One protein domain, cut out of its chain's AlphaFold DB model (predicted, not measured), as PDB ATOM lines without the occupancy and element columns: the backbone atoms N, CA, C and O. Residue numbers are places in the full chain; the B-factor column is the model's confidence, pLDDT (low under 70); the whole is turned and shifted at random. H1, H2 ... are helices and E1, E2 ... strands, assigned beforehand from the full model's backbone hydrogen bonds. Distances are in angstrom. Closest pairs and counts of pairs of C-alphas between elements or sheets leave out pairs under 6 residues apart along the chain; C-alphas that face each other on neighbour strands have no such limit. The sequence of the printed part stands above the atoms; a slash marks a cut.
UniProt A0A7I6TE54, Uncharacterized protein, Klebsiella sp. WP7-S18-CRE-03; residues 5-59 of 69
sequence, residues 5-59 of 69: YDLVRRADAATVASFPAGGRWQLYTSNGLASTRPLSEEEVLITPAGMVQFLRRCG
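Overview. This is residues 5 to 59 of the 69 residues of an uncharacterized protein of Klebsiella sp. WP7-S18-CRE-03 (UniProt A0A7I6TE54). Two strand hairpins, E1 with E2 and E3 with E4, stand next to each other and come together through E2 and E4, and a lone helix, H1, makes the far end of the long axis. Residues 47 to 53, of which 48 to 53 belong to H1, stick out free of the rest. The printed part has 55 residues, with four named strands and then one named helix in the order E1, E2, E3, E4, H1; each two-stranded sheet is antiparallel and the class is mixed, helices and strands. It is only just extended, close to loose, with a radius of gyration of the C-alphas of 15.5 A, and only just flat, with spans of 50 by 25 by 12 A.

Along the chain. E1, residues 5 to 9, is 13.1 A long and begins at C-alpha 5 (82.005, 163.418, 109.049). E2, residues 14 to 20, is 17.9 A long. E3, residues 25 to 30, measures 16.2 A, and E4, residues 33 to 38, measures 16.8 A. H1, residues 48 to 57, is 14.4 A long and ends at C-alpha 57 (82.421, 127.879, 97.664).

Arrangement. E1 and E2 form a hairpin at 160 degrees, with N 7 and O 17 2.8 A apart, within hydrogen-bond range. E3 and E4 form a hairpin at 161 degrees, with N 28 and O 35 3.1 A apart, also within range. The closest C-alphas of E2 and E4 are those of Ala 17 and Thr 36, 6.6 A apart. E1 and E4 are near each other, with 6 pairs of C-alphas within 10 A. E2 and E3 are only just apart, at 8.4 A. H1 is apart from E1, E2 and E3. In H1 every O i to N i+4 pair is within hydrogen-bond range.

Size, cuts and confidence. The C-alphas of Asp 12 and Gly 59 are the two farthest apart, at 50.9 A. The printed part has no cut. No link is long; E4 to H1, with 9 residues between them, is short, and the others are tight. The mean pLDDT of the printed part is 92.4, and no printed residue is under 70.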
ATOM      1  N   TYR A   5      83.169 163.861 108.293       93.69
ATOM      2  CA  TYR A   5      82.005 163.418 109.049       93.69
ATOM      3  C   TYR A   5      82.352 163.302 110.528       93.69
ATOM      4  O   TYR A   5      83.425 162.809 110.876       93.69
ATOM      5  N   ASP A   6      81.404 163.685 111.379       94.75
ATOM      6  CA  ASP A   6      81.507 163.558 112.827       94.75
ATOM      7  C   ASP A   6      80.548 162.485 113.349       94.75
ATOM      8  O   ASP A   6      79.363 162.450 113.006       94.75
ATOM      9  N   LEU A   7      81.051 161.629 114.237       92.75
ATOM     10  CA  LEU A   7      80.229 160.796 115.101       92.75
ATOM     11  C   LEU A   7      79.870 161.603 116.349       92.75
ATOM     12  O   LEU A   7      80.721 161.842 117.204       92.75
ATOM     13  N   VAL A   8      78.605 161.992 116.471       94.31
ATOM     14  CA  VAL A   8      78.131 162.851 117.565       94.31
ATOM     15  C   VAL A   8      77.299 162.051 118.561       94.31
ATOM     16  O   VAL A   8      76.331 161.376 118.195       94.31
ATOM     17  N   ARG A   9      77.638 162.155 119.849       92.25
ATOM     18  CA  ARG A   9      76.811 161.620 120.931       92.25
ATOM     19  C   ARG A   9      75.593 162.517 121.118       92.25
ATOM     20  O   ARG A   9      75.702 163.686 121.461       92.25
ATOM     21  N   ARG A  10      74.400 161.949 120.931       94.19
ATOM     22  CA  ARG A  10      73.142 162.712 120.981       94.19
ATOM     23  C   ARG A  10      72.865 163.370 122.339       94.19
ATOM     24  O   ARG A  10      72.256 164.428 122.360       94.19
ATOM     25  N   ALA A  11      73.259 162.737 123.444       95.44
ATOM     26  CA  ALA A  11      72.888 163.177 124.792       95.44
ATOM     27  C   ALA A  11      73.424 164.574 125.153       95.44
ATOM     28  O   ALA A  11      72.771 165.303 125.890       95.44
ATOM     29  N   ASP A  12      74.594 164.933 124.630       95.62
ATOM     30  CA  ASP A  12      75.321 166.157 124.974       95.62
ATOM     31  C   ASP A  12      75.951 166.854 123.758       95.62
ATOM     32  O   ASP A  12      76.733 167.787 123.917       95.62
ATOM     33  N   ALA A  13      75.614 166.404 122.546       96.19
ATOM     34  CA  ALA A  13      76.153 166.894 121.279       96.19
ATOM     35  C   ALA A  13      77.690 166.821 121.161       96.19
ATOM     36  O   ALA A  13      78.275 167.480 120.303       96.19
ATOM     37  N   ALA A  14      78.356 166.003 121.982       94.69
ATOM     38  CA  ALA A  14      79.805 165.863 121.932       94.69
ATOM     39  C   ALA A  14      80.247 165.073 120.690       94.69
ATOM     40  O   ALA A  14      79.751 163.970 120.433       94.69
ATOM     41  N   THR A  15      81.223 165.601 119.948       95.00
ATOM     42  CA  THR A  15      81.907 164.859 118.882       95.00
ATOM     43  C   THR A  15      82.805 163.792 119.500       95.00
ATOM     44  O   THR A  15      83.763 164.099 120.204       95.00
ATOM     45  N   VAL A  16      82.482 162.526 119.247       93.06
ATOM     46  CA  VAL A  16      83.229 161.361 119.740       93.06
ATOM     47  C   VAL A  16      84.404 161.036 118.822       93.06
ATOM     48  O   VAL A  16      85.469 160.648 119.294       93.06
ATOM     49  N   ALA A  17      84.210 161.186 117.512       92.81
ATOM     50  CA  ALA A  17      85.239 160.961 116.506       92.81
ATOM     51  C   ALA A  17      84.917 161.721 115.216       92.81
ATOM     52  O   ALA A  17      83.748 161.978 114.930       92.81
ATOM     53  N   SER A  18      85.950 161.999 114.421       93.44
ATOM     54  CA  SER A  18      85.845 162.642 113.108       93.44
ATOM     55  C   SER A  18      86.617 161.826 112.075       93.44
ATOM     56  O   SER A  18      87.718 161.349 112.358       93.44
ATOM     57  N   PHE A  19      86.066 161.658 110.876       93.25
ATOM     58  CA  PHE A  19      86.690 160.873 109.809       93.25
ATOM     59  C   PHE A  19      86.396 161.457 108.418       93.25
ATOM     60  O   PHE A  19      85.355 162.081 108.207       93.25
ATOM     61  N   PRO A  20      87.311 161.300 107.444       93.69
ATOM     62  CA  PRO A  20      87.122 161.821 106.097       93.69
ATOM     63  C   PRO A  20      85.982 161.119 105.354       93.69
ATOM     64  O   PRO A  20      85.725 159.931 105.535       93.69
ATOM     65  N   ALA A  21      85.352 161.849 104.437       87.50
ATOM     66  CA  ALA A  21      84.246 161.410 103.590       87.50
ATOM     67  C   ALA A  21      84.642 160.439 102.462       87.50
ATOM     68  O   ALA A  21      84.062 160.464 101.379       87.50
ATOM     69  N   GLY A  22      85.627 159.577 102.703       87.12
ATOM     70  CA  GLY A  22      86.123 158.613 101.730       87.12
ATOM     71  C   GLY A  22      86.691 157.363 102.392       87.12
ATOM     72  O   GLY A  22      87.090 157.384 103.557       87.12
ATOM     73  N   GLY A  23      86.739 156.275 101.623       88.12
ATOM     74  CA  GLY A  23      87.167 154.962 102.097       88.12
ATOM     75  C   GLY A  23      86.058 154.182 102.804       88.12
ATOM     76  O   GLY A  23      84.895 154.585 102.834       88.12
ATOM     77  N   ARG A  24      86.429 153.029 103.364       91.00
ATOM     78  CA  ARG A  24      85.536 152.191 104.170       91.00
ATOM     79  C   ARG A  24      85.879 152.390 105.638       91.00
ATOM     80  O   ARG A  24      87.043 152.306 106.014       91.00
ATOM     81  N   TRP A  25      84.866 152.637 106.457       92.25
ATOM     82  CA  TRP A  25      85.023 152.872 107.889       92.25
ATOM     83  C   TRP A  25      84.110 151.937 108.668       92.25
ATOM     84  O   TRP A  25      82.961 151.718 108.287       92.25
ATOM     85  N   GLN A  26      84.623 151.391 109.767       92.06
ATOM     86  CA  GLN A  26      83.833 150.633 110.724       92.06
ATOM     87  C   GLN A  26      83.492 151.531 111.910       92.06
ATOM     88  O   GLN A  26      84.380 152.106 112.541       92.06
ATOM     89  N   LEU A  27      82.200 151.604 112.218       92.62
ATOM     90  CA  LEU A  27      81.673 152.234 113.418       92.62
ATOM     91  C   LEU A  27      81.144 151.131 114.326       92.62
ATOM     92  O   LEU A  27      80.401 150.257 113.874       92.62
ATOM     93  N   TYR A  28      81.534 151.152 115.592       90.12
ATOM     94  CA  TYR A  28      81.057 150.172 116.558       90.12
ATOM     95  C   TYR A  28      80.947 150.780 117.949       90.12
ATOM     96  O   TYR A  28      81.644 151.735 118.300       90.12
ATOM     97  N   THR A  29      80.056 150.194 118.743       91.31
ATOM     98  CA  THR A  29      79.896 150.513 120.157       91.31
ATOM     99  C   THR A  29      80.093 149.255 120.982       91.31
ATOM    100  O   THR A  29      79.461 148.238 120.701       91.31
ATOM    101  N   SER A  30      80.933 149.314 122.010       89.62
ATOM    102  CA  SER A  30      81.134 148.210 122.950       89.62
ATOM    103  C   SER A  30      81.390 148.765 124.345       89.62
ATOM    104  O   SER A  30      82.133 149.731 124.491       89.62
ATOM    105  N   ASN A  31      80.750 148.188 125.367       90.56
ATOM    106  CA  ASN A  31      80.898 148.599 126.771       90.56
ATOM    107  C   ASN A  31      80.741 150.118 127.003       90.56
ATOM    108  O   ASN A  31      81.470 150.718 127.786       90.56
ATOM    109  N   GLY A  32      79.810 150.760 126.287       84.88
ATOM    110  CA  GLY A  32      79.558 152.204 126.396       84.88
ATOM    111  C   GLY A  32      80.563 153.104 125.666       84.88
ATOM    112  O   GLY A  32      80.390 154.321 125.669       84.88
ATOM    113  N   LEU A  33      81.573 152.537 125.004       86.00
ATOM    114  CA  LEU A  33      82.509 153.266 124.153       86.00
ATOM    115  C   LEU A  33      82.052 153.192 122.702       86.00
ATOM    116  O   LEU A  33      81.777 152.107 122.192       86.00
ATOM    117  N   ALA A  34      82.004 154.342 122.036       91.81
ATOM    118  CA  ALA A  34      81.812 154.429 120.597       91.81
ATOM    119  C   ALA A  34      83.158 154.725 119.929       91.81
ATOM    120  O   ALA A  34      83.916 155.569 120.405       91.81
ATOM    121  N   SER A  35      83.463 154.004 118.853       89.19
ATOM    122  CA  SER A  35      84.741 154.096 118.152       89.19
ATOM    123  C   SER A  35      84.546 154.025 116.643       89.19
ATOM    124  O   SER A  35      83.596 153.415 116.140       89.19
ATOM    125  N   THR A  36      85.467 154.658 115.923       93.25
ATOM    126  CA  THR A  36      85.525 154.672 114.465       93.25
ATOM    127  C   THR A  36      86.929 154.301 114.020       93.25
ATOM    128  O   THR A  36      87.899 154.867 114.527       93.25
ATOM    129  N   ARG A  37      87.056 153.398 113.048       92.62
ATOM    130  CA  ARG A  37      88.353 153.058 112.446       92.62
ATOM    131  C   ARG A  37      88.240 152.891 110.932       92.62
ATOM    132  O   ARG A  37      87.179 152.461 110.464       92.62
ATOM    133  N   PRO A  38      89.308 153.162 110.168       94.00
ATOM    134  CA  PRO A  38      89.344 152.780 108.767       94.00
ATOM    135  C   PRO A  38      89.379 151.250 108.647       94.00
ATOM    136  O   PRO A  38      89.937 150.552 109.501       94.00
ATOM    137  N   LEU A  39      88.761 150.741 107.587       94.06
ATOM    138  CA  LEU A  39      88.900 149.362 107.133       94.06
ATOM    139  C   LEU A  39      89.973 149.324 106.044       94.06
ATOM    140  O   LEU A  39      89.906 150.100 105.088       94.06
ATOM    141  N   SER A  40      90.925 148.402 106.173       92.62
ATOM    142  CA  SER A  40      91.880 148.087 105.105       92.62
ATOM    143  C   SER A  40      91.139 147.643 103.842       92.62
ATOM    144  O   SER A  40      90.033 147.109 103.925       92.62
ATOM    145  N   GLU A  41      91.728 147.820 102.658       89.69
ATOM    146  CA  GLU A  41      91.177 147.295 101.397       89.69
ATOM    147  C   GLU A  41      91.054 145.763 101.411       89.69
ATOM    148  O   GLU A  41      90.118 145.206 100.840       89.69
ATOM    149  N   GLU A  42      91.925 145.098 102.166       90.94
ATOM    150  CA  GLU A  42      91.950 143.643 102.336       90.94
ATOM    151  C   GLU A  42      91.017 143.149 103.455       90.94
ATOM    152  O   GLU A  42      90.791 141.948 103.601       90.94
ATOM    153  N   GLU A  43      90.437 144.056 104.250       91.69
ATOM    154  CA  GLU A  43      89.450 143.690 105.264       91.69
ATOM    155  C   GLU A  43      88.046 143.547 104.651       91.69
ATOM    156  O   GLU A  43      87.604 144.344 103.812       91.69
ATOM    157  N   VAL A  44      87.295 142.546 105.124       87.69
ATOM    158  CA  VAL A  44      85.885 142.355 104.774       87.69
ATOM    159  C   VAL A  44      85.042 142.198 106.035       87.69
ATOM    160  O   VAL A  44      85.401 141.473 106.961       87.69
ATOM    161  N   LEU A  45      83.895 142.874 106.064       88.06
ATOM    162  CA  LEU A  45      82.858 142.630 107.060       88.06
ATOM    163  C   LEU A  45      81.880 141.618 106.471       88.06
ATOM    164  O   LEU A  45      81.230 141.891 105.464       88.06
ATOM    165  N   ILE A  46      81.792 140.445 107.088       91.12
ATOM    166  CA  ILE A  46      80.940 139.352 106.625       91.12
ATOM    167  C   ILE A  46      80.148 138.786 107.799       91.12
ATOM    168  O   ILE A  46      80.654 138.671 108.915       91.12
ATOM    169  N   THR A  47      78.884 138.445 107.561       92.00
ATOM    170  CA  THR A  47      78.081 137.748 108.568       92.00
ATOM    171  C   THR A  47      78.595 136.315 108.737       92.00
ATOM    172  O   THR A  47      79.135 135.751 107.782       92.00
ATOM    173  N   PRO A  48      78.383 135.666 109.896       91.00
ATOM    174  CA  PRO A  48      78.755 134.261 110.064       91.00
ATOM    175  C   PRO A  48      78.155 133.355 108.978       91.00
ATOM    176  O   PRO A  48      78.861 132.540 108.393       91.00
ATOM    177  N   ALA A  49      76.881 133.553 108.621       91.38
ATOM    178  CA  ALA A  49      76.239 132.806 107.538       91.38
ATOM    179  C   ALA A  49      76.908 133.049 106.171       91.38
ATOM    180  O   ALA A  49      77.122 132.102 105.411       91.38
ATOM    181  N   GLY A  50      77.285 134.298 105.873       94.12
ATOM    182  CA  GLY A  50      78.041 134.636 104.667       94.12
ATOM    183  C   GLY A  50      79.414 133.964 104.639       94.12
ATOM    184  O   GLY A  50      79.804 133.418 103.609       94.12
ATOM    185  N   MET A  51      80.112 133.925 105.778       94.06
ATOM    186  CA  MET A  51      81.401 133.243 105.916       94.06
ATOM    187  C   MET A  51      81.269 131.741 105.638       94.06
ATOM    188  O   MET A  51      82.045 131.188 104.864       94.06
ATOM    189  N   VAL A  52      80.246 131.085 106.196       94.00
ATOM    190  CA  VAL A  52      79.971 129.659 105.941       94.00
ATOM    191  C   VAL A  52      79.766 129.400 104.444       94.00
ATOM    192  O   VAL A  52      80.324 128.448 103.897       94.00
ATOM    193  N   GLN A  53      78.985 130.243 103.760       94.62
ATOM    194  CA  GLN A  53      78.757 130.108 102.319       94.62
ATOM    195  C   GLN A  53      80.034 130.334 101.502       94.62
ATOM    196  O   GLN A  53      80.291 129.585 100.558       94.62
ATOM    197  N   PHE A  54      80.831 131.339 101.864       94.56
ATOM    198  CA  PHE A  54      82.111 131.630 101.222       94.56
ATOM    199  C   PHE A  54      83.072 130.441 101.332       94.56
ATOM    200  O   PHE A  54      83.544 129.941 100.313       94.56
ATOM    201  N   LEU A  55      83.276 129.915 102.542       95.56
ATOM    202  CA  LEU A  55      84.154 128.769 102.787       95.56
ATOM    203  C   LEU A  55      83.732 127.535 101.978       95.56
ATOM    204  O   LEU A  55      84.574 126.898 101.347       95.56
ATOM    205  N   ARG A  56      82.425 127.244 101.912       95.50
ATOM    206  CA  ARG A  56      81.893 126.148 101.082       95.50
ATOM    207  C   ARG A  56      82.194 126.339  99.594       95.50
ATOM    208  O   ARG A  56      82.566 125.379  98.928       95.50
ATOM    209  N   ARG A  57      82.072 127.565  99.066       96.31
ATOM    210  CA  ARG A  57      82.421 127.879  97.664       96.31
ATOM    211  C   ARG A  57      83.915 127.733  97.381       96.31
ATOM    212  O   ARG A  57      84.280 127.397  96.261       96.31
ATOM    213  N   CYS A  58      84.758 127.936  98.387       97.06
ATOM    214  CA  CYS A  58      86.194 127.679  98.307       97.06
ATOM    215  C   CYS A  58      86.566 126.191  98.461       97.06
ATOM    216  O   CYS A  58      87.749 125.869  98.438       97.06
ATOM    217  N   GLY A  59      85.592 125.284  98.618       97.69
ATOM    218  CA  GLY A  59      85.828 123.842  98.748       97.69
ATOM    219  C   GLY A  59      86.091 123.360 100.178       97.69
ATOM    220  O   GLY A  59      86.401 122.187 100.376       97.69
TER     221      GLY A  59